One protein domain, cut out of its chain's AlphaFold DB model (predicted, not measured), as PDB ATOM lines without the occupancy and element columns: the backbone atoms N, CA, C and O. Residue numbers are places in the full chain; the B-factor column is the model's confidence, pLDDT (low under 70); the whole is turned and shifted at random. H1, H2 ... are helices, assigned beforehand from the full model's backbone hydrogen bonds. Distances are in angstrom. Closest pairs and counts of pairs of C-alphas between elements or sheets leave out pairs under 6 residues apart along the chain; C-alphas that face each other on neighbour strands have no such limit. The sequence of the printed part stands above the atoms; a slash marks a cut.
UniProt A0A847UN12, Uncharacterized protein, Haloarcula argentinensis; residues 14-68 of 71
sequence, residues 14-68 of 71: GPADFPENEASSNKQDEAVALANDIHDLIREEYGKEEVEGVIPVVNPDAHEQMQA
ATOM      1  N   GLY A  14     169.334 174.751 171.683       68.88
ATOM      2  CA  GLY A  14     167.965 174.412 171.325       68.88
ATOM      3  C   GLY A  14     167.880 173.709 169.970       68.88
ATOM      4  O   GLY A  14     168.845 173.685 169.209       68.88
ATOM      5  N   PRO A  15     166.703 173.172 169.607       68.75
ATOM      6  CA  PRO A  15     166.504 172.529 168.307       68.75
ATOM      7  C   PRO A  15     166.818 173.441 167.109       68.75
ATOM      8  O   PRO A  15     167.189 172.959 166.048       68.75
ATOM      9  N   ALA A  16     166.691 174.762 167.269       72.25
ATOM     10  CA  ALA A  16     167.014 175.733 166.225       72.25
ATOM     11  C   ALA A  16     168.525 175.867 165.954       72.25
ATOM     12  O   ALA A  16     168.895 176.290 164.859       72.25
ATOM     13  N   ASP A  17     169.373 175.501 166.919       73.69
ATOM     14  CA  ASP A  17     170.833 175.492 166.769       73.69
ATOM     15  C   ASP A  17     171.323 174.267 165.987       73.69
ATOM     16  O   ASP A  17     172.475 174.227 165.581       73.69
ATOM     17  N   PHE A  18     170.442 173.290 165.740       72.50
ATOM     18  CA  PHE A  18     170.710 172.105 164.929       72.50
ATOM     19  C   PHE A  18     169.720 172.062 163.761       72.50
ATOM     20  O   PHE A  18     168.735 171.321 163.807       72.50
ATOM     21  N   PRO A  19     169.920 172.881 162.713       64.25
ATOM     22  CA  PRO A  19     169.002 172.910 161.587       64.25
ATOM     23  C   PRO A  19     168.922 171.522 160.944       64.25
ATOM     24  O   PRO A  19     169.937 170.980 160.500       64.25
ATOM     25  N   GLU A  20     167.708 170.963 160.869       61.75
ATOM     26  CA  GLU A  20     167.457 169.692 160.188       61.75
ATOM     27  C   GLU A  20     167.966 169.789 158.746       61.75
ATOM     28  O   GLU A  20     167.413 170.497 157.898       61.75
ATOM     29  N   ASN A  21     169.062 169.091 158.462       62.56
ATOM     30  CA  ASN A  21     169.525 168.921 157.099       62.56
ATOM     31  C   ASN A  21     168.706 167.798 156.453       62.56
ATOM     32  O   ASN A  21     168.404 166.789 157.089       62.56
ATOM     33  N   GLU A  22     168.365 167.940 155.167       55.94
ATOM     34  CA  GLU A  22     167.791 166.815 154.426       55.94
ATOM     35  C   GLU A  22     168.737 165.609 154.524       55.94
ATOM     36  O   GLU A  22     169.948 165.767 154.384       55.94
ATOM     37  N   ALA A  23     168.202 164.398 154.705       56.47
ATOM     38  CA  ALA A  23     169.003 163.174 154.844       56.47
ATOM     39  C   ALA A  23     169.944 162.892 153.644       56.47
ATOM     40  O   ALA A  23     170.833 162.050 153.729       56.47
ATOM     41  N   SER A  24     169.733 163.574 152.514       56.22
ATOM     42  CA  SER A  24     170.551 163.536 151.295       56.22
ATOM     43  C   SER A  24     171.670 164.592 151.259       56.22
ATOM     44  O   SER A  24     172.469 164.617 150.320       56.22
ATOM     45  N   SER A  25     171.712 165.494 152.240       57.88
ATOM     46  CA  SER A  25     172.676 166.584 152.324       57.88
ATOM     47  C   SER A  25     174.047 166.052 152.728       57.88
ATOM     48  O   SER A  25     174.193 165.354 153.723       57.88
ATOM     49  N   ASN A  26     175.085 166.454 151.992       59.75
ATOM     50  CA  ASN A  26     176.479 166.198 152.371       59.75
ATOM     51  C   ASN A  26     176.976 167.137 153.490       59.75
ATOM     52  O   ASN A  26     178.168 167.134 153.800       59.75
ATOM     53  N   LYS A  27     176.113 167.998 154.047       61.41
ATOM     54  CA  LYS A  27     176.468 168.825 155.204       61.41
ATOM     55  C   LYS A  27     176.546 167.933 156.436       61.41
ATOM     56  O   LYS A  27     175.644 167.135 156.663       61.41
ATOM     57  N   GLN A  28     177.620 168.080 157.211       61.00
ATOM     58  CA  GLN A  28     177.706 167.445 158.520       61.00
ATOM     59  C   GLN A  28     176.516 167.894 159.365       61.00
ATOM     60  O   GLN A  28     176.243 169.088 159.475       61.00
ATOM     61  N   ASP A  29     175.802 166.918 159.911       75.56
ATOM     62  CA  ASP A  29     174.764 167.151 160.899       75.56
ATOM     63  C   ASP A  29     175.436 167.658 162.182       75.56
ATOM     64  O   ASP A  29     176.281 166.976 162.769       75.56
ATOM     65  N   GLU A  30     175.114 168.889 162.573       77.12
ATOM     66  CA  GLU A  30     175.731 169.568 163.713       77.12
ATOM     67  C   GLU A  30     175.427 168.847 165.036       77.12
ATOM     68  O   GLU A  30     176.270 168.843 165.936       77.12
ATOM     69  N   ALA A  31     174.290 168.146 165.140       78.44
ATOM     70  CA  ALA A  31     173.961 167.352 166.322       78.44
ATOM     71  C   ALA A  31     174.839 166.096 166.408       78.44
ATOM     72  O   ALA A  31     175.256 165.694 167.496       78.44
ATOM     73  N   VAL A  32     175.168 165.496 165.258       79.75
ATOM     74  CA  VAL A  32     176.102 164.362 165.179       79.75
ATOM     75  C   VAL A  32     177.528 164.811 165.496       79.75
ATOM     76  O   VAL A  32     178.241 164.102 166.203       79.75
ATOM     77  N   ALA A  33     177.945 165.982 165.007       83.31
ATOM     78  CA  ALA A  33     179.252 166.548 165.339       83.31
ATOM     79  C   ALA A  33     179.387 166.781 166.852       83.31
ATOM     80  O   ALA A  33     180.333 166.281 167.454       83.31
ATOM     81  N   LEU A  34     178.390 167.416 167.478       84.12
ATOM     82  CA  LEU A  34     178.370 167.624 168.927       84.12
ATOM     83  C   LEU A  34     178.399 166.301 169.706       84.12
ATOM     84  O   LEU A  34     179.094 166.190 170.714       84.12
ATOM     85  N   ALA A  35     177.658 165.284 169.256       85.06
ATOM     86  CA  ALA A  35     177.667 163.976 169.905       85.06
ATOM     87  C   ALA A  35     179.056 163.313 169.867       85.06
ATOM     88  O   ALA A  35     179.472 162.731 170.869       85.06
ATOM     89  N   ASN A  36     179.786 163.438 168.752       87.56
ATOM     90  CA  ASN A  36     181.161 162.942 168.643       87.56
ATOM     91  C   ASN A  36     182.117 163.721 169.555       87.56
ATOM     92  O   ASN A  36     182.885 163.101 170.282       87.56
ATOM     93  N   ASP A  37     182.015 165.053 169.596       88.69
ATOM     94  CA  ASP A  37     182.858 165.878 170.471       88.69
ATOM     95  C   ASP A  37     182.646 165.522 171.956       88.69
ATOM     96  O   ASP A  37     183.597 165.424 172.732       88.69
ATOM     97  N   ILE A  38     181.393 165.278 172.361       88.31
ATOM     98  CA  ILE A  38     181.058 164.825 173.719       88.31
ATOM     99  C   ILE A  38     181.611 163.417 173.979       88.31
ATOM    100  O   ILE A  38     182.108 163.150 175.076       88.31
ATOM    101  N   HIS A  39     181.529 162.512 173.000       88.88
ATOM    102  CA  HIS A  39     182.080 161.159 173.114       88.88
ATOM    103  C   HIS A  39     183.592 161.188 173.354       88.88
ATOM    104  O   HIS A  39     184.067 160.566 174.310       88.88
ATOM    105  N   ASP A  40     184.315 161.976 172.559       89.94
ATOM    106  CA  ASP A  40     185.759 162.159 172.688       89.94
ATOM    107  C   ASP A  40     186.112 162.793 174.039       89.94
ATOM    108  O   ASP A  40     186.961 162.268 174.757       89.94
ATOM    109  N   LEU A  41     185.392 163.839 174.468       89.31
ATOM    110  CA  LEU A  41     185.599 164.479 175.773       89.31
ATOM    111  C   LEU A  41     185.468 163.483 176.937       89.31
ATOM    112  O   LEU A  41     186.326 163.420 177.820       89.31
ATOM    113  N   ILE A  42     184.391 162.695 176.956       87.94
ATOM    114  CA  ILE A  42     184.122 161.711 178.015       87.94
ATOM    115  C   ILE A  42     185.219 160.645 178.062       87.94
ATOM    116  O   ILE A  42     185.644 160.217 179.141       87.94
ATOM    117  N   ARG A  43     185.683 160.214 176.892       88.75
ATOM    118  CA  ARG A  43     186.720 159.199 176.787       88.75
ATOM    119  C   ARG A  43     188.089 159.744 177.188       88.75
ATOM    120  O   ARG A  43     188.767 159.118 177.999       88.75
ATOM    121  N   GLU A  44     188.487 160.878 176.624       90.50
ATOM    122  CA  GLU A  44     189.840 161.423 176.746       90.50
ATOM    123  C   GLU A  44     190.060 162.160 178.067       90.50
ATOM    124  O   GLU A  44     191.067 161.925 178.737       90.50
ATOM    125  N   GLU A  45     189.127 163.024 178.477       86.75
ATOM    126  CA  GLU A  45     189.298 163.829 179.692       86.75
ATOM    127  C   GLU A  45     188.813 163.112 180.953       86.75
ATOM    128  O   GLU A  45     189.426 163.241 182.015       86.75
ATOM    129  N   TYR A  46     187.730 162.336 180.852       83.19
ATOM    130  CA  TYR A  46     187.123 161.661 182.006       83.19
ATOM    131  C   TYR A  46     187.507 160.179 182.124       83.19
ATOM    132  O   TYR A  46     187.129 159.533 183.105       83.19
ATOM    133  N   GLY A  47     188.273 159.643 181.166       85.38
ATOM    134  CA  GLY A  47     188.806 158.277 181.198       85.38
ATOM    135  C   GLY A  47     187.740 157.184 181.114       85.38
ATOM    136  O   GLY A  47     187.987 156.057 181.546       85.38
ATOM    137  N   LYS A  48     186.547 157.512 180.605       84.06
ATOM    138  CA  LYS A  48     185.417 156.582 180.475       84.06
ATOM    139  C   LYS A  48     185.459 155.864 179.132       84.06
ATOM    140  O   LYS A  48     184.622 156.082 178.257       84.06
ATOM    141  N   GLU A  49     186.478 155.031 178.955       84.19
ATOM    142  CA  GLU A  49     186.711 154.287 177.712       84.19
ATOM    143  C   GLU A  49     185.628 153.238 177.409       84.19
ATOM    144  O   GLU A  49     185.543 152.758 176.280       84.19
ATOM    145  N   GLU A  50     184.792 152.894 178.391       83.94
ATOM    146  CA  GLU A  50     183.667 151.967 178.256       83.94
ATOM    147  C   GLU A  50     182.460 152.538 177.491       83.94
ATOM    148  O   GLU A  50     181.539 151.791 177.160       83.94
ATOM    149  N   VAL A  51     182.435 153.845 177.212       81.19
ATOM    150  CA  VAL A  51     181.333 154.477 176.475       81.19
ATOM    151  C   VAL A  51     181.466 154.162 174.985       81.19
ATOM    152  O   VAL A  51     182.366 154.655 174.307       81.19
ATOM    153  N   GLU A  52     180.546 153.355 174.457       83.19
ATOM    154  CA  GLU A  52     180.563 152.924 173.050       83.19
ATOM    155  C   GLU A  52     180.128 154.024 172.069       83.19
ATOM    156  O   GLU A  52     180.511 153.996 170.900       83.19
ATOM    157  N   GLY A  53     179.352 155.003 172.534       79.75
ATOM    158  CA  GLY A  53     178.907 156.134 171.730       79.75
ATOM    159  C   GLY A  53     177.951 157.051 172.484       79.75
ATOM    160  O   GLY A  53     177.475 156.727 173.573       79.75
ATOM    161  N   VAL A  54     177.666 158.206 171.887       81.31
ATOM    162  CA  VAL A  54     176.732 159.207 172.410       81.31
ATOM    163  C   VAL A  54     175.624 159.411 171.386       81.31
ATOM    164  O   VAL A  54     175.888 159.552 170.195       81.31
ATOM    165  N   ILE A  55     174.374 159.413 171.849       77.44
ATOM    166  CA  ILE A  55     173.203 159.674 171.011       77.44
ATOM    167  C   ILE A  55     172.553 160.969 171.504       77.44
ATOM    168  O   ILE A  55     172.158 161.030 172.671       77.44
ATOM    169  N   PRO A  56     172.413 161.996 170.649       74.00
ATOM    170  CA  PRO A  56     171.677 163.192 171.009       74.00
ATOM    171  C   PRO A  56     170.178 162.872 171.041       74.00
ATOM    172  O   PRO A  56     169.620 162.324 170.089       74.00
ATOM    173  N   VAL A  57     169.515 163.212 172.144       72.06
ATOM    174  CA  VAL A  57     168.064 163.068 172.299       72.06
ATOM    175  C   VAL A  57     167.505 164.401 172.764       72.06
ATOM    176  O   VAL A  57     167.890 164.909 173.815       72.06
ATOM    177  N   VAL A  58     166.568 164.958 172.001       71.38
ATOM    178  CA  VAL A  58     165.804 166.125 172.446       71.38
ATOM    179  C   VAL A  58     164.698 165.628 173.369       71.38
ATOM    180  O   VAL A  58     163.807 164.900 172.936       71.38
ATOM    181  N   ASN A  59     164.757 166.009 174.644       72.00
ATOM    182  CA  ASN A  59     163.661 165.787 175.579       72.00
ATOM    183  C   ASN A  59     162.727 167.014 175.548       72.00
ATOM    184  O   ASN A  59     163.097 168.056 176.099       72.00
ATOM    185  N   PRO A  60     161.541 166.921 174.915       67.69
ATOM    186  CA  PRO A  60     160.638 168.060 174.774       67.69
ATOM    187  C   PRO A  60     160.130 168.567 176.128       67.69
ATOM    188  O   PRO A  60     160.093 169.775 176.338       67.69
ATOM    189  N   ASP A  61     159.850 167.671 177.081       71.31
ATOM    190  CA  ASP A  61     159.359 168.046 178.412       71.31
ATOM    191  C   ASP A  61     160.414 168.840 179.199       71.31
ATOM    192  O   ASP A  61     160.094 169.811 179.887       71.31
ATOM    193  N   ALA A  62     161.688 168.447 179.088       68.06
ATOM    194  CA  ALA A  62     162.794 169.170 179.715       68.06
ATOM    195  C   ALA A  62     163.021 170.535 179.047       68.06
ATOM    196  O   ALA A  62     163.229 171.531 179.739       68.06
ATOM    197  N   HIS A  63     162.925 170.596 177.716       66.25
ATOM    198  CA  HIS A  63     163.065 171.843 176.966       66.25
ATOM    199  C   HIS A  63     161.976 172.865 177.340       66.25
ATOM    200  O   HIS A  63     162.283 174.029 177.600       66.25
ATOM    201  N   GLU A  64     160.717 172.427 177.442       66.44
ATOM    202  CA  GLU A  64     159.593 173.280 177.853       66.44
ATOM    203  C   GLU A  64     159.733 173.781 179.303       66.44
ATOM    204  O   GLU A  64     159.454 174.948 179.586       66.44
ATOM    205  N   GLN A  65     160.216 172.941 180.225       63.31
ATOM    206  CA  GLN A  65     160.427 173.329 181.628       63.31
ATOM    207  C   GLN A  65     161.553 174.357 181.809       63.31
ATOM    208  O   GLN A  65     161.442 175.243 182.662       63.31
ATOM    209  N   MET A  66     162.618 174.274 181.008       60.38
ATOM    210  CA  MET A  66     163.708 175.255 181.047       60.38
ATOM    211  C   MET A  66     163.243 176.628 180.543       60.38
ATOM    212  O   MET A  66     163.534 177.626 181.196       60.38
ATOM    213  N   GLN A  67     162.425 176.684 179.483       60.50
ATOM    214  CA  GLN A  67     161.804 177.942 179.035       60.50
ATOM    215  C   GLN A  67     160.820 178.515 180.068       60.50
ATOM    216  O   GLN A  67     160.718 179.729 180.232       60.50
ATOM    217  N   ALA A  68     160.102 177.654 180.796       60.16
ATOM    218  CA  ALA A  68     159.168 178.084 181.838       60.16
ATOM    219  C   ALA A  68     159.860 178.654 183.092       60.16
ATOM    220  O   ALA A  68     159.211 179.336 183.885       60.16
TER     221      ALA A  68
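This is residues 14 to 68 of the 71 residues of an uncharacterized protein of Haloarcula argentinensis (UniProt A0A847UN12). One long helix, H1, has a chain stretch, residues 45 to 59, folding back along it to a short helix, H2, set well away from H1. Before H1, residues 14 to 29 make a wide loop, from which residues 22 to 28 stick out. The printed part has 55 residues, with two named helices, H1 then H2, and no named strand; the class is all helix, though under half of the residues, 24, are in named elements. It is loose, with a radius of gyration of the C-alphas of 13.8 A, and flat, spanning 35 by 34 by 14 A.

H1, residues 30 to 44, runs 20.9 A from C-alpha 30 at (175.731, 169.568, 163.713) to C-alpha 44. H2, residues 60 to 68, ends at C-alpha 68 at (159.168, 178.084, 181.838).

H1 and H2 are apart, with no C-alpha of the one within 8 A of the other. In both, every O i to N i+4 pair is within hydrogen-bond range.

The C-alphas farthest apart, of Glu 49 and Ala 68, are 36.6 A apart. The link from H1 to H2, 15 residues, is long. The printed part has no cut. The pLDDT is under 70 at residues 14 to 15, 19 to 28, 60 and 62 to 68.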